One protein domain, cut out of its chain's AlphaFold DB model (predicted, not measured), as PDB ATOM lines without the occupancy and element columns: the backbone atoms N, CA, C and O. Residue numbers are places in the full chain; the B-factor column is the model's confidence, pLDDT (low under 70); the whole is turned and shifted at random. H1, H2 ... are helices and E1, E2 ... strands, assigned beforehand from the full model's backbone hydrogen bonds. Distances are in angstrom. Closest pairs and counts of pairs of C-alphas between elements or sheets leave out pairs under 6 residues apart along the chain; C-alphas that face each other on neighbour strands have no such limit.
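This is residues 13 to 158 of the 357 residues of an uncharacterized protein of Aquincola rivuli (UniProt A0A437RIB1). Two sheets lie partly face to face as a sandwich: a strongly twisted one of five strands, E2 E8 E7 E4 E5, and a smaller one of three, E1 E3 E6, with H2 covering its other face. Between E5 and E6 a long loop swings out, and its residues 97 to 102 stick out free. The printed part has 146 residues with five named helices and eight named strands, in the order H1 H2 E1 E2 E3 H3 H4 E4 E5 E6 H5 E7 E8. The larger sheet is mixed and the smaller antiparallel; the class is mixed, helices and strands. The whole is compact, with a radius of gyration of the C-alphas of 16.5 A and spans of 53 by 39 by 26 A.

Begin with the larger sheet: E2, residues 44 to 46; E8, 152 to 157; E7, 136 to 144; E4, 75 to 81; E5, 86 to 91. E2 and E8 are parallel, N 45 and O 155 being 2.9 A apart. E7 and E8 form a hairpin, antiparallel, with N 154 and O 138 at 2.8 A. E7 and E4 are antiparallel, with N 76 and O 143 at 2.8 A. E4 and E5 form a hairpin, with N 77 and O 90 at 2.9 A. In the smaller sheet E3, residues 54 to 62, is antiparallel to E1, residues 36 to 40, with N 38 and O 58 at 2.8 A, and to E6, residues 116 to 124, with N 55 and O 123 at 2.8 A. Between the sheets E1 touches E7, the closest C-alphas being Phe 39 and Met 142, 6.6 A. H2, residues 22 to 31, is on the smaller sheet at a height of 8.8 A, along the strands; H3, residues 63 to 68, stands up from its opposite face. H5, residues 125 to 129, is on the larger sheet at a height of 8.1 A. H1, residues 13 to 16, only grazes the smaller sheet; H4, residues 71 to 74, only grazes both. Each O i to N i+4 pair is within hydrogen-bond range in H3 and H5, and 4 of 6 in H2; H1 and H4 are too short for one.

Find C-alpha 13 at (61.529, 25.280, -18.350), where H1 begins. E3 runs 26.5 A from (59.416, 31.977, -11.619), E6 27.0 A, E7 26.1 A and H2 14.1 A. E8 ends at C-alpha 157, (69.345, 24.764, -2.448).

The C-alphas farthest apart are Pro 111 and Ser 158, 53.1 A. The printed part has no cut, and E5 to E6 is the long link. Look for pLDDT under 70 at residues 97 to 101.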
ATOM      1  N   ASP A  13      62.505  24.633 -17.469       97.81
ATOM      2  CA  ASP A  13      61.529  25.280 -18.350       97.81
ATOM      3  C   ASP A  13      60.976  26.567 -17.741       97.81
ATOM      4  O   ASP A  13      60.749  27.530 -18.467       97.81
ATOM      5  N   PHE A  14      60.843  26.637 -16.410       97.94
ATOM      6  CA  PHE A  14      60.348  27.833 -15.717       97.94
ATOM      7  C   PHE A  14      61.172  29.095 -16.010       97.94
ATOM      8  O   PHE A  14      60.647  30.202 -15.896       97.94
ATOM      9  N   TRP A  15      62.444  28.945 -16.399       98.06
ATOM     10  CA  TRP A  15      63.311  30.058 -16.790       98.06
ATOM     11  C   TRP A  15      63.504  30.193 -18.302       98.06
ATOM     12  O   TRP A  15      63.779  31.298 -18.763       98.06
ATOM     13  N   SER A  16      63.444  29.099 -19.068       97.88
ATOM     14  CA  SER A  16      63.771  29.122 -20.501       97.88
ATOM     15  C   SER A  16      62.557  29.198 -21.420       97.88
ATOM     16  O   SER A  16      62.618  29.888 -22.431       97.88
ATOM     17  N   ASP A  17      61.490  28.468 -21.099       97.69
ATOM     18  CA  ASP A  17      60.267  28.387 -21.904       97.69
ATOM     19  C   ASP A  17      59.072  27.987 -21.012       97.69
ATOM     20  O   ASP A  17      58.607  26.843 -21.042       97.69
ATOM     21  N   PRO A  18      58.582  28.911 -20.167       97.00
ATOM     22  CA  PRO A  18      57.524  28.611 -19.206       97.00
ATOM     23  C   PRO A  18      56.181  28.219 -19.843       97.00
ATOM     24  O   PRO A  18      55.335  27.632 -19.170       97.00
ATOM     25  N   GLU A  19      55.970  28.528 -21.126       97.12
ATOM     26  CA  GLU A  19      54.729  28.224 -21.848       97.12
ATOM     27  C   GLU A  19      54.827  26.972 -22.736       97.12
ATOM     28  O   GLU A  19      53.840  26.612 -23.388       97.12
ATOM     29  N   ARG A  20      55.965  26.258 -22.724       97.38
ATOM     30  CA  ARG A  20      56.269  25.105 -23.595       97.38
ATOM     31  C   ARG A  20      55.119  24.104 -23.735       97.38
ATOM     32  O   ARG A  20      54.824  23.611 -24.823       97.38
ATOM     33  N   THR A  21      54.471  23.776 -22.622       96.31
ATOM     34  CA  THR A  21      53.413  22.757 -22.525       96.31
ATOM     35  C   THR A  21      52.004  23.348 -22.445       96.31
ATOM     36  O   THR A  21      51.031  22.590 -22.421       96.31
ATOM     37  N   ARG A  22      51.855  24.683 -22.456       97.00
ATOM     38  CA  ARG A  22      50.578  25.383 -22.225       97.00
ATOM     39  C   ARG A  22      49.461  24.834 -23.101       97.00
ATOM     40  O   ARG A  22      48.427  24.420 -22.590       97.00
ATOM     41  N   ARG A  23      49.674  24.773 -24.420       97.44
ATOM     42  CA  ARG A  23      48.651  24.303 -25.372       97.44
ATOM     43  C   ARG A  23      48.279  22.835 -25.154       97.44
ATOM     44  O   ARG A  23      47.112  22.483 -25.293       97.44
ATOM     45  N   GLN A  24      49.254  21.992 -24.817       97.69
ATOM     46  CA  GLN A  24      49.036  20.567 -24.559       97.69
ATOM     47  C   GLN A  24      48.182  20.345 -23.304       97.69
ATOM     48  O   GLN A  24      47.356  19.435 -23.287       97.69
ATOM     49  N   VAL A  25      48.363  21.182 -22.278       97.75
ATOM     50  CA  VAL A  25      47.602  21.120 -21.023       97.75
ATOM     51  C   VAL A  25      46.236  21.803 -21.153       97.75
ATOM     52  O   VAL A  25      45.233  21.236 -20.726       97.75
ATOM     53  N   ALA A  26      46.168  22.985 -21.771       97.94
ATOM     54  CA  ALA A  26      44.945  23.780 -21.877       97.94
ATOM     55  C   ALA A  26      43.902  23.152 -22.814       97.94
ATOM     56  O   ALA A  26      42.747  23.016 -22.426       97.94
ATOM     57  N   ALA A  27      44.299  22.695 -24.008       98.00
ATOM     58  CA  ALA A  27      43.364  22.190 -25.017       98.00
ATOM     59  C   ALA A  27      42.397  21.090 -24.514       98.00
ATOM     60  O   ALA A  27      41.195  21.201 -24.772       98.00
ATOM     61  N   PRO A  28      42.835  20.038 -23.785       98.25
ATOM     62  CA  PRO A  28      41.901  19.048 -23.247       98.25
ATOM     63  C   PRO A  28      40.990  19.606 -22.140       98.25
ATOM     64  O   PRO A  28      39.858  19.139 -22.002       98.25
ATOM     65  N   LEU A  29      41.443  20.596 -21.364       98.06
ATOM     66  CA  LEU A  29      40.634  21.247 -20.327       98.06
ATOM     67  C   LEU A  29      39.556  22.146 -20.943       98.06
ATOM     68  O   LEU A  29      38.406  22.108 -20.502       98.06
ATOM     69  N   GLU A  30      39.910  22.881 -21.998       97.81
ATOM     70  CA  GLU A  30      38.989  23.706 -22.783       97.81
ATOM     71  C   GLU A  30      37.937  22.854 -23.493       97.81
ATOM     72  O   GLU A  30      36.741  23.131 -23.393       97.81
ATOM     73  N   ALA A  31      38.358  21.766 -24.148       97.38
ATOM     74  CA  ALA A  31      37.450  20.822 -24.797       97.38
ATOM     75  C   ALA A  31      36.469  20.191 -23.794       97.38
ATOM     76  O   ALA A  31      35.305  19.956 -24.116       97.38
ATOM     77  N   ALA A  32      36.921  19.959 -22.557       97.62
ATOM     78  CA  ALA A  32      36.089  19.486 -21.457       97.62
ATOM     79  C   ALA A  32      35.299  20.604 -20.744       97.62
ATOM     80  O   ALA A  32      34.613  20.311 -19.762       97.62
ATOM     81  N   ARG A  33      35.398  21.859 -21.212       96.81
ATOM     82  CA  ARG A  33      34.770  23.062 -20.638       96.81
ATOM     83  C   ARG A  33      34.969  23.168 -19.121       96.81
ATOM     84  O   ARG A  33      34.027  23.435 -18.375       96.81
ATOM     85  N   ARG A  34      36.180  22.871 -18.643       95.38
ATOM     86  CA  ARG A  34      36.518  22.937 -17.215       95.38
ATOM     87  C   ARG A  34      36.774  24.388 -16.807       95.38
ATOM     88  O   ARG A  34      37.484  25.094 -17.507       95.38
ATOM     89  N   ASN A  35      36.258  24.765 -15.640       96.31
ATOM     90  CA  ASN A  35      36.696  25.946 -14.901       96.31
ATOM     91  C   ASN A  35      37.722  25.459 -13.873       96.31
ATOM     92  O   ASN A  35      37.356  24.729 -12.950       96.31
ATOM     93  N   VAL A  36      39.006  25.720 -14.117       97.31
ATOM     94  CA  VAL A  36      40.097  25.216 -13.281       97.31
ATOM     95  C   VAL A  36      41.261  26.194 -13.232       97.31
ATOM     96  O   VAL A  36      41.722  26.697 -14.259       97.31
ATOM     97  N   LEU A  37      41.778  26.388 -12.024       98.25
ATOM     98  CA  LEU A  37      43.066  27.011 -11.775       98.25
ATOM     99  C   LEU A  37      44.151  25.950 -11.548       98.25
ATOM    100  O   LEU A  37      44.068  25.133 -10.627       98.25
ATOM    101  N   LEU A  38      45.199  25.987 -12.365       98.31
ATOM    102  CA  LEU A  38      46.420  25.211 -12.170       98.31
ATOM    103  C   LEU A  38      47.560  26.135 -11.745       98.31
ATOM    104  O   LEU A  38      47.671  27.255 -12.236       98.31
ATOM    105  N   PHE A  39      48.422  25.638 -10.864       98.50
ATOM    106  CA  PHE A  39      49.609  26.344 -10.394       98.50
ATOM    107  C   PHE A  39      50.786  25.378 -10.295       98.50
ATOM    108  O   PHE A  39      50.651  24.268  -9.768       98.50
ATOM    109  N   ASP A  40      51.935  25.805 -10.803       98.50
ATOM    110  CA  ASP A  40      53.156  25.022 -10.846       98.50
ATOM    111  C   ASP A  40      54.385  25.862 -10.495       98.50
ATOM    112  O   ASP A  40      54.403  27.082 -10.661       98.50
ATOM    113  N   ALA A  41      55.419  25.193 -10.002       98.25
ATOM    114  CA  ALA A  41      56.656  25.807  -9.549       98.25
ATOM    115  C   ALA A  41      57.831  24.838  -9.741       98.25
ATOM    116  O   ALA A  41      57.612  23.621  -9.693       98.25
ATOM    117  N   PRO A  42      59.065  25.348  -9.905       97.94
ATOM    118  CA  PRO A  42      60.250  24.504  -9.915       97.94
ATOM    119  C   PRO A  42      60.390  23.798  -8.564       97.94
ATOM    120  O   PRO A  42      60.193  24.396  -7.505       97.94
ATOM    121  N   THR A  43      60.746  22.517  -8.596       97.69
ATOM    122  CA  THR A  43      60.918  21.719  -7.377       97.69
ATOM    123  C   THR A  43      62.221  22.053  -6.662       97.69
ATOM    124  O   THR A  43      62.271  22.024  -5.430       97.69
ATOM    125  N   ARG A  44      63.270  22.409  -7.415       97.38
ATOM    126  CA  ARG A  44      64.577  22.797  -6.883       97.38
ATOM    127  C   ARG A  44      65.106  24.060  -7.534       97.38
ATOM    128  O   ARG A  44      65.094  24.215  -8.751       97.38
ATOM    129  N   VAL A  45      65.646  24.942  -6.702       98.00
ATOM    130  CA  VAL A  45      66.193  26.230  -7.126       98.00
ATOM    131  C   VAL A  45      67.621  26.352  -6.590       98.00
ATOM    132  O   VAL A  45      67.810  26.561  -5.390       98.00
ATOM    133  N   PRO A  46      68.644  26.172  -7.439       97.56
ATOM    134  CA  PRO A  46      70.037  26.372  -7.049       97.56
ATOM    135  C   PRO A  46      70.358  27.868  -6.932       97.56
ATOM    136  O   PRO A  46      70.436  28.577  -7.941       97.56
ATOM    137  N   LEU A  47      70.573  28.333  -5.700       97.25
ATOM    138  CA  LEU A  47      70.759  29.745  -5.352       97.25
ATOM    139  C   LEU A  47      71.992  30.381  -6.011       97.25
ATOM    140  O   LEU A  47      72.016  31.588  -6.216       97.25
ATOM    141  N   GLU A  48      73.010  29.596  -6.374       97.00
ATOM    142  CA  GLU A  48      74.229  30.103  -7.022       97.00
ATOM    143  C   GLU A  48      74.051  30.431  -8.508       97.00
ATOM    144  O   GLU A  48      74.874  31.139  -9.080       97.00
ATOM    145  N   THR A  49      73.018  29.880  -9.148       97.38
ATOM    146  CA  THR A  49      72.811  30.023 -10.603       97.38
ATOM    147  C   THR A  49      71.499  30.712 -10.957       97.38
ATOM    148  O   THR A  49      71.264  31.005 -12.128       97.38
ATOM    149  N   ARG A  50      70.637  30.964  -9.965       97.75
ATOM    150  CA  ARG A  50      69.318  31.572 -10.138       97.75
ATOM    151  C   ARG A  50      69.149  32.752  -9.192       97.75
ATOM    152  O   ARG A  50      69.472  32.678  -8.010       97.75
ATOM    153  N   GLU A  51      68.560  33.816  -9.720       97.81
ATOM    154  CA  GLU A  51      68.242  35.037  -8.970       97.81
ATOM    155  C   GLU A  51      66.727  35.263  -8.837       97.81
ATOM    156  O   GLU A  51      66.299  36.172  -8.133       97.81
ATOM    157  N   SER A  52      65.911  34.418  -9.461       98.19
ATOM    158  CA  SER A  52      64.450  34.524  -9.503       98.19
ATOM    159  C   SER A  52      63.782  33.199  -9.155       98.19
ATOM    160  O   SER A  52      64.389  32.132  -9.314       98.19
ATOM    161  N   LEU A  53      62.521  33.263  -8.719       98.44
ATOM    162  CA  LEU A  53      61.661  32.098  -8.497       98.44
ATOM    163  C   LEU A  53      60.410  32.166  -9.388       98.44
ATOM    164  O   LEU A  53      59.308  32.398  -8.880       98.44
ATOM    165  N   PRO A  54      60.552  31.979 -10.714       98.25
ATOM    166  CA  PRO A  54      59.416  31.977 -11.619       98.25
ATOM    167  C   PRO A  54      58.514  30.772 -11.353       98.25
ATOM    168  O   PRO A  54      58.961  29.634 -11.222       98.25
ATOM    169  N   THR A  55      57.221  31.039 -11.308       98.56
ATOM    170  CA  THR A  55      56.140  30.061 -11.193       98.56
ATOM    171  C   THR A  55      55.119  30.309 -12.286       98.56
ATOM    172  O   THR A  55      55.064  31.407 -12.842       98.56
ATOM    173  N   GLN A  56      54.338  29.283 -12.609       98.44
ATOM    174  CA  GLN A  56      53.359  29.331 -13.686       98.44
ATOM    175  C   GLN A  56      51.962  29.067 -13.153       98.44
ATOM    176  O   GLN A  56      51.744  28.126 -12.388       98.44
ATOM    177  N   ALA A  57      51.008  29.871 -13.603       98.38
ATOM    178  CA  ALA A  57      49.594  29.629 -13.393       98.38
ATOM    179  C   ALA A  57      48.864  29.543 -14.727       98.38
ATOM    180  O   ALA A  57      49.179  30.278 -15.659       98.38
ATOM    181  N   LEU A  58      47.876  28.656 -14.796       98.44
ATOM    182  CA  LEU A  58      46.973  28.520 -15.932       98.44
ATOM    183  C   LEU A  58      45.541  28.563 -15.407       98.44
ATOM    184  O   LEU A  58      45.131  27.675 -14.657       98.44
ATOM    185  N   HIS A  59      44.788  29.577 -15.814       98.19
ATOM    186  CA  HIS A  59      43.357  29.671 -15.558       98.19
ATOM    187  C   HIS A  59      42.621  29.290 -16.839       98.19
ATOM    188  O   HIS A  59      42.738  29.981 -17.847       98.19
ATOM    189  N   VAL A  60      41.895  28.174 -16.811       98.31
ATOM    190  CA  VAL A  60      41.001  27.754 -17.896       98.31
ATOM    191  C   VAL A  60      39.576  27.971 -17.424       98.31
ATOM    192  O   VAL A  60      39.234  27.557 -16.315       98.31
ATOM    193  N   GLY A  61      38.740  28.579 -18.256       97.62
ATOM    194  CA  GLY A  61      37.338  28.736 -17.911       97.62
ATOM    195  C   GLY A  61      36.459  29.250 -19.036       97.62
ATOM    196  O   GLY A  61      36.909  29.547 -20.142       97.62
ATOM    197  N   ASP A  62      35.165  29.322 -18.754       97.25
ATOM    198  CA  ASP A  62      34.220  30.009 -19.622       97.25
ATOM    199  C   ASP A  62      34.330  31.537 -19.478       97.25
ATOM    200  O   ASP A  62      34.847  32.078 -18.495       97.25
ATOM    201  N   SER A  63      33.811  32.258 -20.467       96.44
ATOM    202  CA  SER A  63      33.795  33.722 -20.475       96.44
ATOM    203  C   SER A  63      33.142  34.345 -19.227       96.44
ATOM    204  O   SER A  63      33.458  35.481 -18.870       96.44
ATOM    205  N   ARG A  64      32.216  33.642 -18.554       95.62
ATOM    206  CA  ARG A  64      31.591  34.137 -17.319       95.62
ATOM    207  C   ARG A  64      32.572  34.026 -16.158       95.62
ATOM    208  O   ARG A  64      32.647  34.967 -15.378       95.62
ATOM    209  N   SER A  65      33.341  32.942 -16.074       95.19
ATOM    210  CA  SER A  65      34.423  32.782 -15.099       95.19
ATOM    211  C   SER A  65      35.445  33.911 -15.225       95.19
ATOM    212  O   SER A  65      35.703  34.599 -14.243       95.19
ATOM    213  N   PHE A  66      35.944  34.194 -16.434       95.38
ATOM    214  CA  PHE A  66      36.900  35.291 -16.653       95.38
ATOM    215  C   PHE A  66      36.337  36.666 -16.280       95.38
ATOM    216  O   PHE A  66      37.038  37.487 -15.694       95.38
ATOM    217  N   ARG A  67      35.055  36.915 -16.571       94.38
ATOM    218  CA  ARG A  67      34.393  38.177 -16.219       94.38
ATOM    219  C   ARG A  67      34.143  38.312 -14.718       94.38
ATOM    220  O   ARG A  67      34.357  39.381 -14.157       94.38
ATOM    221  N   ASP A  68      33.629  37.264 -14.080       93.94
ATOM    222  CA  ASP A  68      33.191  37.309 -12.681       93.94
ATOM    223  C   ASP A  68      34.362  37.095 -11.708       93.94
ATOM    224  O   ASP A  68      34.277  37.508 -10.549       93.94
ATOM    225  N   ARG A  69      35.449  36.470 -12.181       94.44
ATOM    226  CA  ARG A  69      36.657  36.115 -11.425       94.44
ATOM    227  C   ARG A  69      37.949  36.502 -12.180       94.44
ATOM    228  O   ARG A  69      38.809  35.640 -12.366       94.44
ATOM    229  N   PRO A  70      38.118  37.765 -12.623       94.38
ATOM    230  CA  PRO A  70      39.336  38.216 -13.286       94.38
ATOM    231  C   PRO A  70      40.556  37.918 -12.421       94.38
ATOM    232  O   PRO A  70      40.627  38.305 -11.247       94.38
ATOM    233  N   TYR A  71      41.502  37.203 -13.017       95.38
ATOM    234  CA  TYR A  71      42.676  36.684 -12.338       95.38
ATOM    235  C   TYR A  71      43.504  37.820 -11.733       95.38
ATOM    236  O   TYR A  71      43.866  37.788 -10.562       95.38
ATOM    237  N   GLU A  72      43.710  38.885 -12.496       93.62
ATOM    238  CA  GLU A  72      44.509  40.054 -12.138       93.62
ATOM    239  C   GLU A  72      43.969  40.787 -10.906       93.62
ATOM    240  O   GLU A  72      44.728  41.427 -10.180       93.62
ATOM    241  N   ARG A  73      42.662  40.670 -10.635       92.75
ATOM    242  CA  ARG A  73      42.004  41.327  -9.498       92.75
ATOM    243  C   ARG A  73      41.987  40.466  -8.240       92.75
ATOM    244  O   ARG A  73      42.022  41.009  -7.135       92.75
ATOM    245  N   PHE A  74      41.856  39.149  -8.396       95.94
ATOM    246  CA  PHE A  74      41.490  38.255  -7.292       95.94
ATOM    247  C   PHE A  74      42.488  37.136  -7.013       95.94
ATOM    248  O   PHE A  74      42.406  36.520  -5.948       95.94
ATOM    249  N   ALA A  75      43.411  36.855  -7.931       97.69
ATOM    250  CA  ALA A  75      44.409  35.825  -7.717       97.69
ATOM    251  C   ALA A  75      45.404  36.262  -6.639       97.69
ATOM    252  O   ALA A  75      45.914  37.385  -6.631       97.69
ATOM    253  N   VAL A  76      45.697  35.349  -5.722       98.31
ATOM    254  CA  VAL A  76      46.625  35.542  -4.611       98.31
ATOM    255  C   VAL A  76      47.629  34.408  -4.640       98.31
ATOM    256  O   VAL A  76      47.249  33.240  -4.617       98.31
ATOM    257  N   VAL A  77      48.913  34.747  -4.654       98.56
ATOM    258  CA  VAL A  77      49.989  33.776  -4.433       98.56
ATOM    259  C   VAL A  77      50.379  33.764  -2.973       98.56
ATOM    260  O   VAL A  77      50.344  34.791  -2.293       98.56
ATOM    261  N   LEU A  78      50.770  32.592  -2.489       98.62
ATOM    262  CA  LEU A  78      51.274  32.429  -1.136       98.62
ATOM    263  C   LEU A  78      52.390  31.397  -1.081       98.62
ATOM    264  O   LEU A  78      52.403  30.436  -1.849       98.62
ATOM    265  N   ALA A  79      53.297  31.590  -0.131       98.62
ATOM    266  CA  ALA A  79      54.356  30.651   0.192       98.62
ATOM    267  C   ALA A  79      54.384  30.432   1.703       98.62
ATOM    268  O   ALA A  79      54.418  31.391   2.479       98.62
ATOM    269  N   THR A  80      54.358  29.168   2.115       98.56
ATOM    270  CA  THR A  80      54.578  28.763   3.504       98.56
ATOM    271  C   THR A  80      56.006  28.274   3.651       98.56
ATOM    272  O   THR A  80      56.350  27.235   3.096       98.56
ATOM    273  N   ASP A  81      56.815  29.009   4.404       98.00
ATOM    274  CA  ASP A  81      58.114  28.546   4.880       98.00
ATOM    275  C   ASP A  81      57.881  27.400   5.873       98.00
ATOM    276  O   ASP A  81      57.311  27.611   6.948       98.00
ATOM    277  N   LEU A  82      58.273  26.184   5.493       96.62
ATOM    278  CA  LEU A  82      58.077  24.978   6.302       96.62
ATOM    279  C   LEU A  82      59.012  24.930   7.504       96.62
ATOM    280  O   LEU A  82      58.681  24.348   8.539       96.62
ATOM    281  N   ASP A  83      60.176  25.558   7.381       93.38
ATOM    282  CA  ASP A  83      61.154  25.560   8.444       93.38
ATOM    283  C   ASP A  83      60.740  26.570   9.504       93.38
ATOM    284  O   ASP A  83      60.888  26.249  10.678       93.38
ATOM    285  N   ASN A  84      60.114  27.701   9.141       92.75
ATOM    286  CA  ASN A  84      59.616  28.727  10.069       92.75
ATOM    287  C   ASN A  84      58.113  28.644  10.419       92.75
ATOM    288  O   ASN A  84      57.692  29.222  11.425       92.75
ATOM    289  N   ASN A  85      57.330  27.843   9.695       95.62
ATOM    290  CA  ASN A  85      55.864  27.829   9.740       95.62
ATOM    291  C   ASN A  85      55.271  29.245   9.620       95.62
ATOM    292  O   ASN A  85      54.447  29.687  10.426       95.62
ATOM    293  N   ILE A  86      55.754  29.984   8.625       95.56
ATOM    294  CA  ILE A  86      55.290  31.334   8.319       95.56
ATOM    295  C   ILE A  86      54.735  31.319   6.907       95.56
ATOM    296  O   ILE A  86      55.443  30.977   5.964       95.56
ATOM    297  N   THR A  87      53.484  31.743   6.757       98.00
ATOM    298  CA  THR A  87      52.900  31.987   5.441       98.00
ATOM    299  C   THR A  87      52.954  33.476   5.129       98.00
ATOM    300  O   THR A  87      52.613  34.330   5.956       98.00
ATOM    301  N   VAL A  88      53.388  33.783   3.915       98.38
ATOM    302  CA  VAL A  88      53.273  35.102   3.291       98.38
ATOM    303  C   VAL A  88      52.361  34.984   2.081       98.38
ATOM    304  O   VAL A  88      52.337  33.942   1.427       98.38
ATOM    305  N   ALA A  89      51.585  36.028   1.807       98.19
ATOM    306  CA  ALA A  89      50.674  36.071   0.674       98.19
ATOM    307  C   ALA A  89      50.604  37.486   0.096       98.19
ATOM    308  O   ALA A  89      50.712  38.464   0.838       98.19
ATOM    309  N   ALA A  90      50.409  37.577  -1.215       97.62
ATOM    310  CA  ALA A  90      50.248  38.823  -1.957       97.62
ATOM    311  C   ALA A  90      49.341  38.592  -3.173       97.62
ATOM    312  O   ALA A  90      49.146  37.452  -3.599       97.62
ATOM    313  N   ALA A  91      48.790  39.666  -3.743       97.12
ATOM    314  CA  ALA A  91      48.124  39.577  -5.042       97.12
ATOM    315  C   ALA A  91      49.096  38.986  -6.078       97.12
ATOM    316  O   ALA A  91      50.275  39.329  -6.070       97.12
ATOM    317  N   ALA A  92      48.627  38.081  -6.936       97.19
ATOM    318  CA  ALA A  92      49.463  37.409  -7.932       97.19
ATOM    319  C   ALA A  92      50.015  38.390  -8.978       97.19
ATOM    320  O   ALA A  92      51.170  38.287  -9.388       97.19
ATOM    321  N   VAL A  93      49.189  39.362  -9.362       94.44
ATOM    322  CA  VAL A  93      49.497  40.431 -10.315       94.44
ATOM    323  C   VAL A  93      49.611  41.744  -9.531       94.44
ATOM    324  O   VAL A  93      48.825  41.960  -8.603       94.44
ATOM    325  N   PRO A  94      50.609  42.608  -9.807       88.56
ATOM    326  CA  PRO A  94      50.699  43.894  -9.126       88.56
ATOM    327  C   PRO A  94      49.497  44.753  -9.521       88.56
ATOM    328  O   PRO A  94      49.084  44.694 -10.680       88.56
ATOM    329  N   PRO A  95      48.956  45.575  -8.605       80.44
ATOM    330  CA  PRO A  95      48.063  46.639  -9.031       80.44
ATOM    331  C   PRO A  95      48.818  47.531 -10.023       80.44
ATOM    332  O   PRO A  95      50.010  47.793  -9.845       80.44
ATOM    333  N   ILE A  96      48.141  47.970 -11.080       78.25
ATOM    334  CA  ILE A  96      48.717  48.908 -12.041       78.25
ATOM    335  C   ILE A  96      48.987  50.211 -11.270       78.25
ATOM    336  O   ILE A  96      48.067  50.762 -10.672       78.25
ATOM    337  N   GLU A  97      50.245  50.672 -11.227       65.44
ATOM    338  CA  GLU A  97      50.722  51.745 -10.324       65.44
ATOM    339  C   GLU A  97      49.946  53.074 -10.438       65.44
ATOM    340  O   GLU A  97      49.958  53.875  -9.504       65.44
ATOM    341  N   ASP A  98      49.231  53.288 -11.544       61.50
ATOM    342  CA  ASP A  98      48.433  54.491 -11.812       61.50
ATOM    343  C   ASP A  98      46.979  54.409 -11.279       61.50
ATOM    344  O   ASP A  98      46.239  55.396 -11.259       61.50
ATOM    345  N   GLU A  99      46.538  53.246 -10.787       53.34
ATOM    346  CA  GLU A  99      45.171  53.028 -10.300       53.34
ATOM    347  C   GLU A  99      45.041  53.292  -8.791       53.34
ATOM    348  O   GLU A  99      44.739  52.416  -7.983       53.34
ATOM    349  N   THR A 100      45.187  54.558  -8.392       60.00
ATOM    350  CA  THR A 100      44.503  55.032  -7.168       60.00
ATOM    351  C   THR A 100      42.981  55.045  -7.342       60.00
ATOM    352  O   THR A 100      42.233  55.091  -6.363       60.00
ATOM    353  N   ALA A 101      42.517  55.009  -8.594       67.62
ATOM    354  CA  ALA A 101      41.112  54.911  -8.921       67.62
ATOM    355  C   ALA A 101      40.574  53.531  -8.508       67.62
ATOM    356  O   ALA A 101      41.194  52.509  -8.802       67.62
ATOM    357  N   PRO A 102      39.407  53.469  -7.845       74.12
ATOM    358  CA  PRO A 102      38.756  52.196  -7.593       74.12
ATOM    359  C   PRO A 102      38.494  51.491  -8.927       74.12
ATOM    360  O   PRO A 102      37.933  52.092  -9.845       74.12
ATOM    361  N   LEU A 103      38.876  50.212  -9.011       78.81
ATOM    362  CA  LEU A 103      38.574  49.379 -10.171       78.81
ATOM    363  C   LEU A 103      37.076  49.463 -10.484       78.81
ATOM    364  O   LEU A 103      36.259  49.351  -9.556       78.81
ATOM    365  N   PRO A 104      36.692  49.604 -11.765       83.00
ATOM    366  CA  PRO A 104      35.291  49.674 -12.130       83.00
ATOM    367  C   PRO A 104      34.539  48.439 -11.600       83.00
ATOM    368  O   PRO A 104      35.108  47.336 -11.493       83.00
ATOM    369  N   PRO A 105      33.263  48.604 -11.214       86.38
ATOM    370  CA  PRO A 105      32.441  47.473 -10.826       86.38
ATOM    371  C   PRO A 105      32.323  46.509 -12.010       86.38
ATOM    372  O   PRO A 105      32.181  46.925 -13.158       86.38
ATOM    373  N   ILE A 106      32.380  45.212 -11.719       87.06
ATOM    374  CA  ILE A 106      32.187  44.178 -12.736       87.06
ATOM    375  C   ILE A 106      30.713  44.199 -13.147       87.06
ATOM    376  O   ILE A 106      29.838  43.898 -12.331       87.06
ATOM    377  N   ASP A 107      30.431  44.526 -14.408       89.75
ATOM    378  CA  ASP A 107      29.083  44.420 -14.961       89.75
ATOM    379  C   ASP A 107      28.722  42.946 -15.198       89.75
ATOM    380  O   ASP A 107      28.933  42.370 -16.268       89.75
ATOM    381  N   ARG A 108      28.152  42.320 -14.164       89.31
ATOM    382  CA  ARG A 108      27.678  40.931 -14.222       89.31
ATOM    383  C   ARG A 108      26.416  40.762 -15.084       89.31
ATOM    384  O   ARG A 108      26.029  39.621 -15.355       89.31
ATOM    385  N   SER A 109      25.780  41.857 -15.511       91.19
ATOM    386  CA  SER A 109      24.557  41.844 -16.324       91.19
ATOM    387  C   SER A 109      24.827  41.807 -17.828       91.19
ATOM    388  O   SER A 109      23.977  41.330 -18.581       91.19
ATOM    389  N   ALA A 110      26.018  42.236 -18.262       89.81
ATOM    390  CA  ALA A 110      26.407  42.212 -19.665       89.81
ATOM    391  C   ALA A 110      26.280  40.794 -20.261       89.81
ATOM    392  O   ALA A 110      26.691  39.819 -19.617       89.81
ATOM    393  N   PRO A 111      25.729  40.642 -21.481       90.75
ATOM    394  CA  PRO A 111      25.667  39.347 -22.141       90.75
ATOM    395  C   PRO A 111      27.081  38.821 -22.381       90.75
ATOM    396  O   PRO A 111      27.961  39.540 -22.850       90.75
ATOM    397  N   VAL A 112      27.292  37.550 -22.059       91.81
ATOM    398  CA  VAL A 112      28.588  36.888 -22.195       91.81
ATOM    399  C   VAL A 112      28.517  35.902 -23.355       91.81
ATOM    400  O   VAL A 112      27.553  35.144 -23.458       91.81
ATOM    401  N   GLN A 113      29.524  35.907 -24.229       91.94
ATOM    402  CA  GLN A 113      29.641  34.913 -25.297       91.94
ATOM    403  C   GLN A 113      29.885  33.519 -24.707       91.94
ATOM    404  O   GLN A 113      30.684  33.379 -23.778       91.94
ATOM    405  N   ASP A 114      29.238  32.492 -25.268       94.19
ATOM    406  CA  ASP A 114      29.473  31.091 -24.891       94.19
ATOM    407  C   ASP A 114      30.808  30.600 -25.471       94.19
ATOM    408  O   ASP A 114      30.857  29.880 -26.466       94.19
ATOM    409  N   ALA A 115      31.904  31.060 -24.874       95.75
ATOM    410  CA  ALA A 115      33.264  30.704 -25.241       95.75
ATOM    411  C   ALA A 115      34.010  30.166 -24.016       95.75
ATOM    412  O   ALA A 115      33.675  30.477 -22.870       95.75
ATOM    413  N   VAL A 116      35.004  29.326 -24.284       97.00
ATOM    414  CA  VAL A 116      35.950  28.797 -23.302       97.00
ATOM    415  C   VAL A 116      37.336  29.218 -23.762       97.00
ATOM    416  O   VAL A 116      37.618  29.181 -24.959       97.00
ATOM    417  N   GLY A 117      38.172  29.636 -22.822       97.00
ATOM    418  CA  GLY A 117      39.537  30.058 -23.098       97.00
ATOM    419  C   GLY A 117      40.467  29.762 -21.932       97.00
ATOM    420  O   GLY A 117      40.064  29.179 -20.920       97.00
ATOM    421  N   ASN A 118      41.719  30.183 -22.084       97.69
ATOM    422  CA  ASN A 118      42.732  30.064 -21.052       97.69
ATOM    423  C   ASN A 118      43.661  31.280 -21.018       97.69
ATOM    424  O   ASN A 118      44.109  31.740 -22.069       97.69
ATOM    425  N   ASP A 119      44.045  31.684 -19.811       97.44
ATOM    426  CA  ASP A 119      45.111  32.655 -19.571       97.44
ATOM    427  C   ASP A 119      46.241  31.998 -18.781       97.44
ATOM    428  O   ASP A 119      45.998  31.257 -17.823       97.44
ATOM    429  N   ALA A 120      47.479  32.273 -19.187       97.31
ATOM    430  CA  ALA A 120      48.675  31.825 -18.490       97.31
ATOM    431  C   ALA A 120      49.427  33.024 -17.916       97.31
ATOM    432  O   ALA A 120      49.521  34.071 -18.555       97.31
ATOM    433  N   TYR A 121      49.973  32.849 -16.717       97.75
ATOM    434  CA  TYR A 121      50.657  33.901 -15.979       97.75
ATOM    435  C   TYR A 121      51.982  33.380 -15.433       97.75
ATOM    436  O   TYR A 121      52.020  32.354 -14.752       97.75
ATOM    437  N   THR A 122      53.049  34.138 -15.679       97.81
ATOM    438  CA  THR A 122      54.349  33.944 -15.028       97.81
ATOM    439  C   THR A 122      54.452  34.859 -13.818       97.81
ATOM    440  O   THR A 122      54.237  36.064 -13.935       97.81
ATOM    441  N   ILE A 123      54.802  34.303 -12.660       98.25
ATOM    442  CA  ILE A 123      54.941  35.061 -11.411       98.25
ATOM    443  C   ILE A 123      56.276  34.724 -10.773       98.25
ATOM    444  O   ILE A 123      56.512  33.568 -10.422       98.25
ATOM    445  N   ASP A 124      57.125  35.727 -10.561       98.44
ATOM    446  CA  ASP A 124      58.301  35.567  -9.709       98.44
ATOM    447  C   ASP A 124      57.888  35.643  -8.233       98.44
ATOM    448  O   ASP A 124      57.595  36.719  -7.707       98.44
ATOM    449  N   LEU A 125      57.846  34.497  -7.548       98.38
ATOM    450  CA  LEU A 125      57.471  34.446  -6.134       98.38
ATOM    451  C   LEU A 125      58.475  35.155  -5.229       98.38
ATOM    452  O   LEU A 125      58.064  35.668  -4.187       98.38
ATOM    453  N   ARG A 126      59.765  35.182  -5.594       97.94
ATOM    454  CA  ARG A 126      60.799  35.829  -4.779       97.94
ATOM    455  C   ARG A 126      60.481  37.305  -4.652       97.94
ATOM    456  O   ARG A 126      60.362  37.809  -3.538       97.94
ATOM    457  N   GLU A 127      60.332  37.962  -5.795       97.88
ATOM    458  CA  GLU A 127      59.988  39.376  -5.876       97.88
ATOM    459  C   GLU A 127      58.610  39.620  -5.258       97.88
ATOM    460  O   GLU A 127      58.457  40.463  -4.375       97.88
ATOM    461  N   ARG A 128      57.613  38.820  -5.656       97.38
ATOM    462  CA  ARG A 128      56.213  39.054  -5.293       97.38
ATOM    463  C   ARG A 128      55.940  38.976  -3.797       97.38
ATOM    464  O   ARG A 128      55.130  39.739  -3.277       97.38
ATOM    465  N   LEU A 129      56.561  38.012  -3.127       97.75
ATOM    466  CA  LEU A 129      56.347  37.738  -1.706       97.75
ATOM    467  C   LEU A 129      57.499  38.247  -0.834       97.75
ATOM    468  O   LEU A 129      57.459  38.043   0.380       97.75
ATOM    469  N   ASN A 130      58.502  38.898  -1.438       97.62
ATOM    470  CA  ASN A 130      59.752  39.294  -0.792       97.62
ATOM    471  C   ASN A 130      60.373  38.126  -0.001       97.62
ATOM    472  O   ASN A 130      60.648  38.237   1.199       97.62
ATOM    473  N   LEU A 131      60.509  36.968  -0.656       97.50
ATOM    474  CA  LEU A 131      61.036  35.769  -0.005       97.50
ATOM    475  C   LEU A 131      62.536  35.924   0.285       97.50
ATOM    476  O   LEU A 131      63.276  36.402  -0.583       97.50
ATOM    477  N   PRO A 132      63.009  35.471   1.461       97.06
ATOM    478  CA  PRO A 132      64.436  35.320   1.715       97.06
ATOM    479  C   PRO A 132      65.091  34.452   0.635       97.06
ATOM    480  O   PRO A 132      64.557  33.412   0.257       97.06
ATOM    481  N   TRP A 133      66.254  34.875   0.136       97.12
ATOM    482  CA  TRP A 133      67.015  34.126  -0.874       97.12
ATOM    483  C   TRP A 133      68.117  33.290  -0.227       97.12
ATOM    484  O   TRP A 133      69.305  33.454  -0.502       97.12
ATOM    485  N   GLU A 134      67.701  32.431   0.698       95.75
ATOM    486  CA  GLU A 134      68.558  31.541   1.479       95.75
ATOM    487  C   GLU A 134      68.040  30.097   1.403       95.75
ATOM    488  O   GLU A 134      66.894  29.882   1.002       95.75
ATOM    489  N   PRO A 135      68.869  29.083   1.719       96.00
ATOM    490  CA  PRO A 135      68.425  27.695   1.675       96.00
ATOM    491  C   PRO A 135      67.209  27.460   2.573       96.00
ATOM    492  O   PRO A 135      67.204  27.872   3.731       96.00
ATOM    493  N   GLY A 136      66.197  26.768   2.055       96.31
ATOM    494  CA  GLY A 136      64.941  26.565   2.771       96.31
ATOM    495  C   GLY A 136      63.901  25.818   1.947       96.31
ATOM    496  O   GLY A 136      64.058  25.622   0.737       96.31
ATOM    497  N   ARG A 137      62.829  25.378   2.611       98.00
ATOM    498  CA  ARG A 137      61.720  24.658   1.968       98.00
ATOM    499  C   ARG A 137      60.421  25.438   2.067       98.00
ATOM    500  O   ARG A 137      59.991  25.815   3.157       98.00
ATOM    501  N   TYR A 138      59.757  25.593   0.929       98.50
ATOM    502  CA  TYR A 138      58.529  26.367   0.816       98.50
ATOM    503  C   TYR A 138      57.415  25.535   0.190       98.50
ATOM    504  O   TYR A 138      57.642  24.796  -0.765       98.50
ATOM    505  N   LEU A 139      56.189  25.688   0.688       98.44
ATOM    506  CA  LEU A 139      54.991  25.262  -0.032       98.44
ATOM    507  C   LEU A 139      54.326  26.462  -0.682       98.44
ATOM    508  O   LEU A 139      53.728  27.289   0.009       98.44
ATOM    509  N   ALA A 140      54.379  26.515  -2.005       98.50
ATOM    510  CA  ALA A 140      53.683  27.519  -2.784       98.50
ATOM    511  C   ALA A 140      52.268  27.049  -3.151       98.50
ATOM    512  O   ALA A 140      52.046  25.875  -3.466       98.50
ATOM    513  N   ARG A 141      51.302  27.966  -3.085       98.62
ATOM    514  CA  ARG A 141      49.911  27.762  -3.513       98.62
ATOM    515  C   ARG A 141      49.386  29.037  -4.160       98.62
ATOM    516  O   ARG A 141      49.947  30.119  -3.975       98.62
ATOM    517  N   MET A 142      48.255  28.902  -4.836       98.50
ATOM    518  CA  MET A 142      47.493  30.019  -5.360       98.50
ATOM    519  C   MET A 142      46.032  29.923  -4.933       98.50
ATOM    520  O   MET A 142      45.470  28.830  -4.865       98.50
ATOM    521  N   ILE A 143      45.439  31.074  -4.640       98.44
ATOM    522  CA  ILE A 143      44.013  31.242  -4.376       98.44
ATOM    523  C   ILE A 143      43.411  32.066  -5.511       98.44
ATOM    524  O   ILE A 143      43.972  33.097  -5.873       98.44
ATOM    525  N   LEU A 144      42.241  31.664  -6.002       97.56
ATOM    526  CA  LEU A 144      41.355  32.503  -6.807       97.56
ATOM    527  C   LEU A 144      39.954  32.433  -6.195       97.56
ATOM    528  O   LEU A 144      39.196  31.504  -6.452       97.56
ATOM    529  N   LEU A 145      39.637  33.408  -5.338       96.50
ATOM    530  CA  LEU A 145      38.406  33.449  -4.538       96.50
ATOM    531  C   LEU A 145      38.162  32.158  -3.734       96.50
ATOM    532  O   LEU A 145      38.773  31.985  -2.682       96.50
ATOM    533  N   ASP A 146      37.270  31.275  -4.191       96.94
ATOM    534  CA  ASP A 146      36.910  29.999  -3.559       96.94
ATOM    535  C   ASP A 146      37.757  28.801  -4.010       96.94
ATOM    536  O   ASP A 146      37.589  27.696  -3.487       96.94
ATOM    537  N   GLU A 147      38.675  29.007  -4.948       97.56
ATOM    538  CA  GLU A 147      39.577  27.975  -5.443       97.56
ATOM    539  C   GLU A 147      40.949  28.091  -4.775       97.56
ATOM    540  O   GLU A 147      41.530  29.172  -4.699       97.56
ATOM    541  N   LEU A 148      41.485  26.957  -4.317       98.19
ATOM    542  CA  LEU A 148      42.835  26.829  -3.771       98.19
ATOM    543  C   LEU A 148      43.556  25.700  -4.505       98.19
ATOM    544  O   LEU A 148      43.091  24.558  -4.514       98.19
ATOM    545  N   THR A 149      44.712  25.998  -5.089       98.50
ATOM    546  CA  THR A 149      45.494  24.987  -5.801       98.50
ATOM    547  C   THR A 149      46.170  24.011  -4.830       98.50
ATOM    548  O   THR A 149      46.507  24.382  -3.696       98.50
ATOM    549  N   PRO A 150      46.456  22.767  -5.260       97.75
ATOM    550  CA  PRO A 150      47.335  21.875  -4.513       97.75
ATOM    551  C   PRO A 150      48.704  22.524  -4.230       97.75
ATOM    552  O   PRO A 150      49.177  23.329  -5.037       97.75
ATOM    553  N   PRO A 151      49.360  22.184  -3.106       98.00
ATOM    554  CA  PRO A 151      50.679  22.718  -2.786       98.00
ATOM    555  C   PRO A 151      51.760  22.237  -3.750       98.00
ATOM    556  O   PRO A 151      51.777  21.072  -4.155       98.00
ATOM    557  N   ARG A 152      52.715  23.121  -4.040       98.00
ATOM    558  CA  ARG A 152      53.967  22.803  -4.734       98.00
ATOM    559  C   ARG A 152      55.126  22.993  -3.761       98.00
ATOM    560  O   ARG A 152      55.291  24.081  -3.214       98.00
ATOM    561  N   LEU A 153      55.878  21.922  -3.508       98.06
ATOM    562  CA  LEU A 153      57.088  21.979  -2.690       98.06
ATOM    563  C   LEU A 153      58.238  22.534  -3.526       98.06
ATOM    564  O   LEU A 153      58.521  22.011  -4.599       98.06
ATOM    565  N   ILE A 154      58.883  23.565  -2.995       98.31
ATOM    566  CA  ILE A 154      60.038  24.239  -3.576       98.31
ATOM    567  C   ILE A 154      61.186  24.123  -2.575       98.31
ATOM    568  O   ILE A 154      61.038  24.502  -1.410       98.31
ATOM    569  N   GLU A 155      62.329  23.621  -3.026       98.06
ATOM    570  CA  GLU A 155      63.569  23.581  -2.252       98.06
ATOM    571  C   GLU A 155      64.548  24.624  -2.803       98.06
ATOM    572  O   GLU A 155      65.057  24.488  -3.920       98.06
ATOM    573  N   LEU A 156      64.837  25.664  -2.018       98.00
ATOM    574  CA  LEU A 156      65.961  26.557  -2.282       98.00
ATOM    575  C   LEU A 156      67.231  25.858  -1.792       98.00
ATOM    576  O   LEU A 156      67.363  25.536  -0.610       98.00
ATOM    577  N   THR A 157      68.152  25.582  -2.710       97.12
ATOM    578  CA  THR A 157      69.345  24.764  -2.448       97.12
ATOM    579  C   THR A 157      70.610  25.579  -2.658       97.12
ATOM    580  O   THR A 157      70.681  26.394  -3.574       97.12
ATOM    581  N   SER A 158      71.616  25.342  -1.818       95.38
ATOM    582  CA  SER A 158      72.970  25.855  -2.023       95.38
ATOM    583  C   SER A 158      73.908  24.694  -2.334       95.38
ATOM    584  O   SER A 158      73.851  23.648  -1.689       95.38
TER     585      SER A 158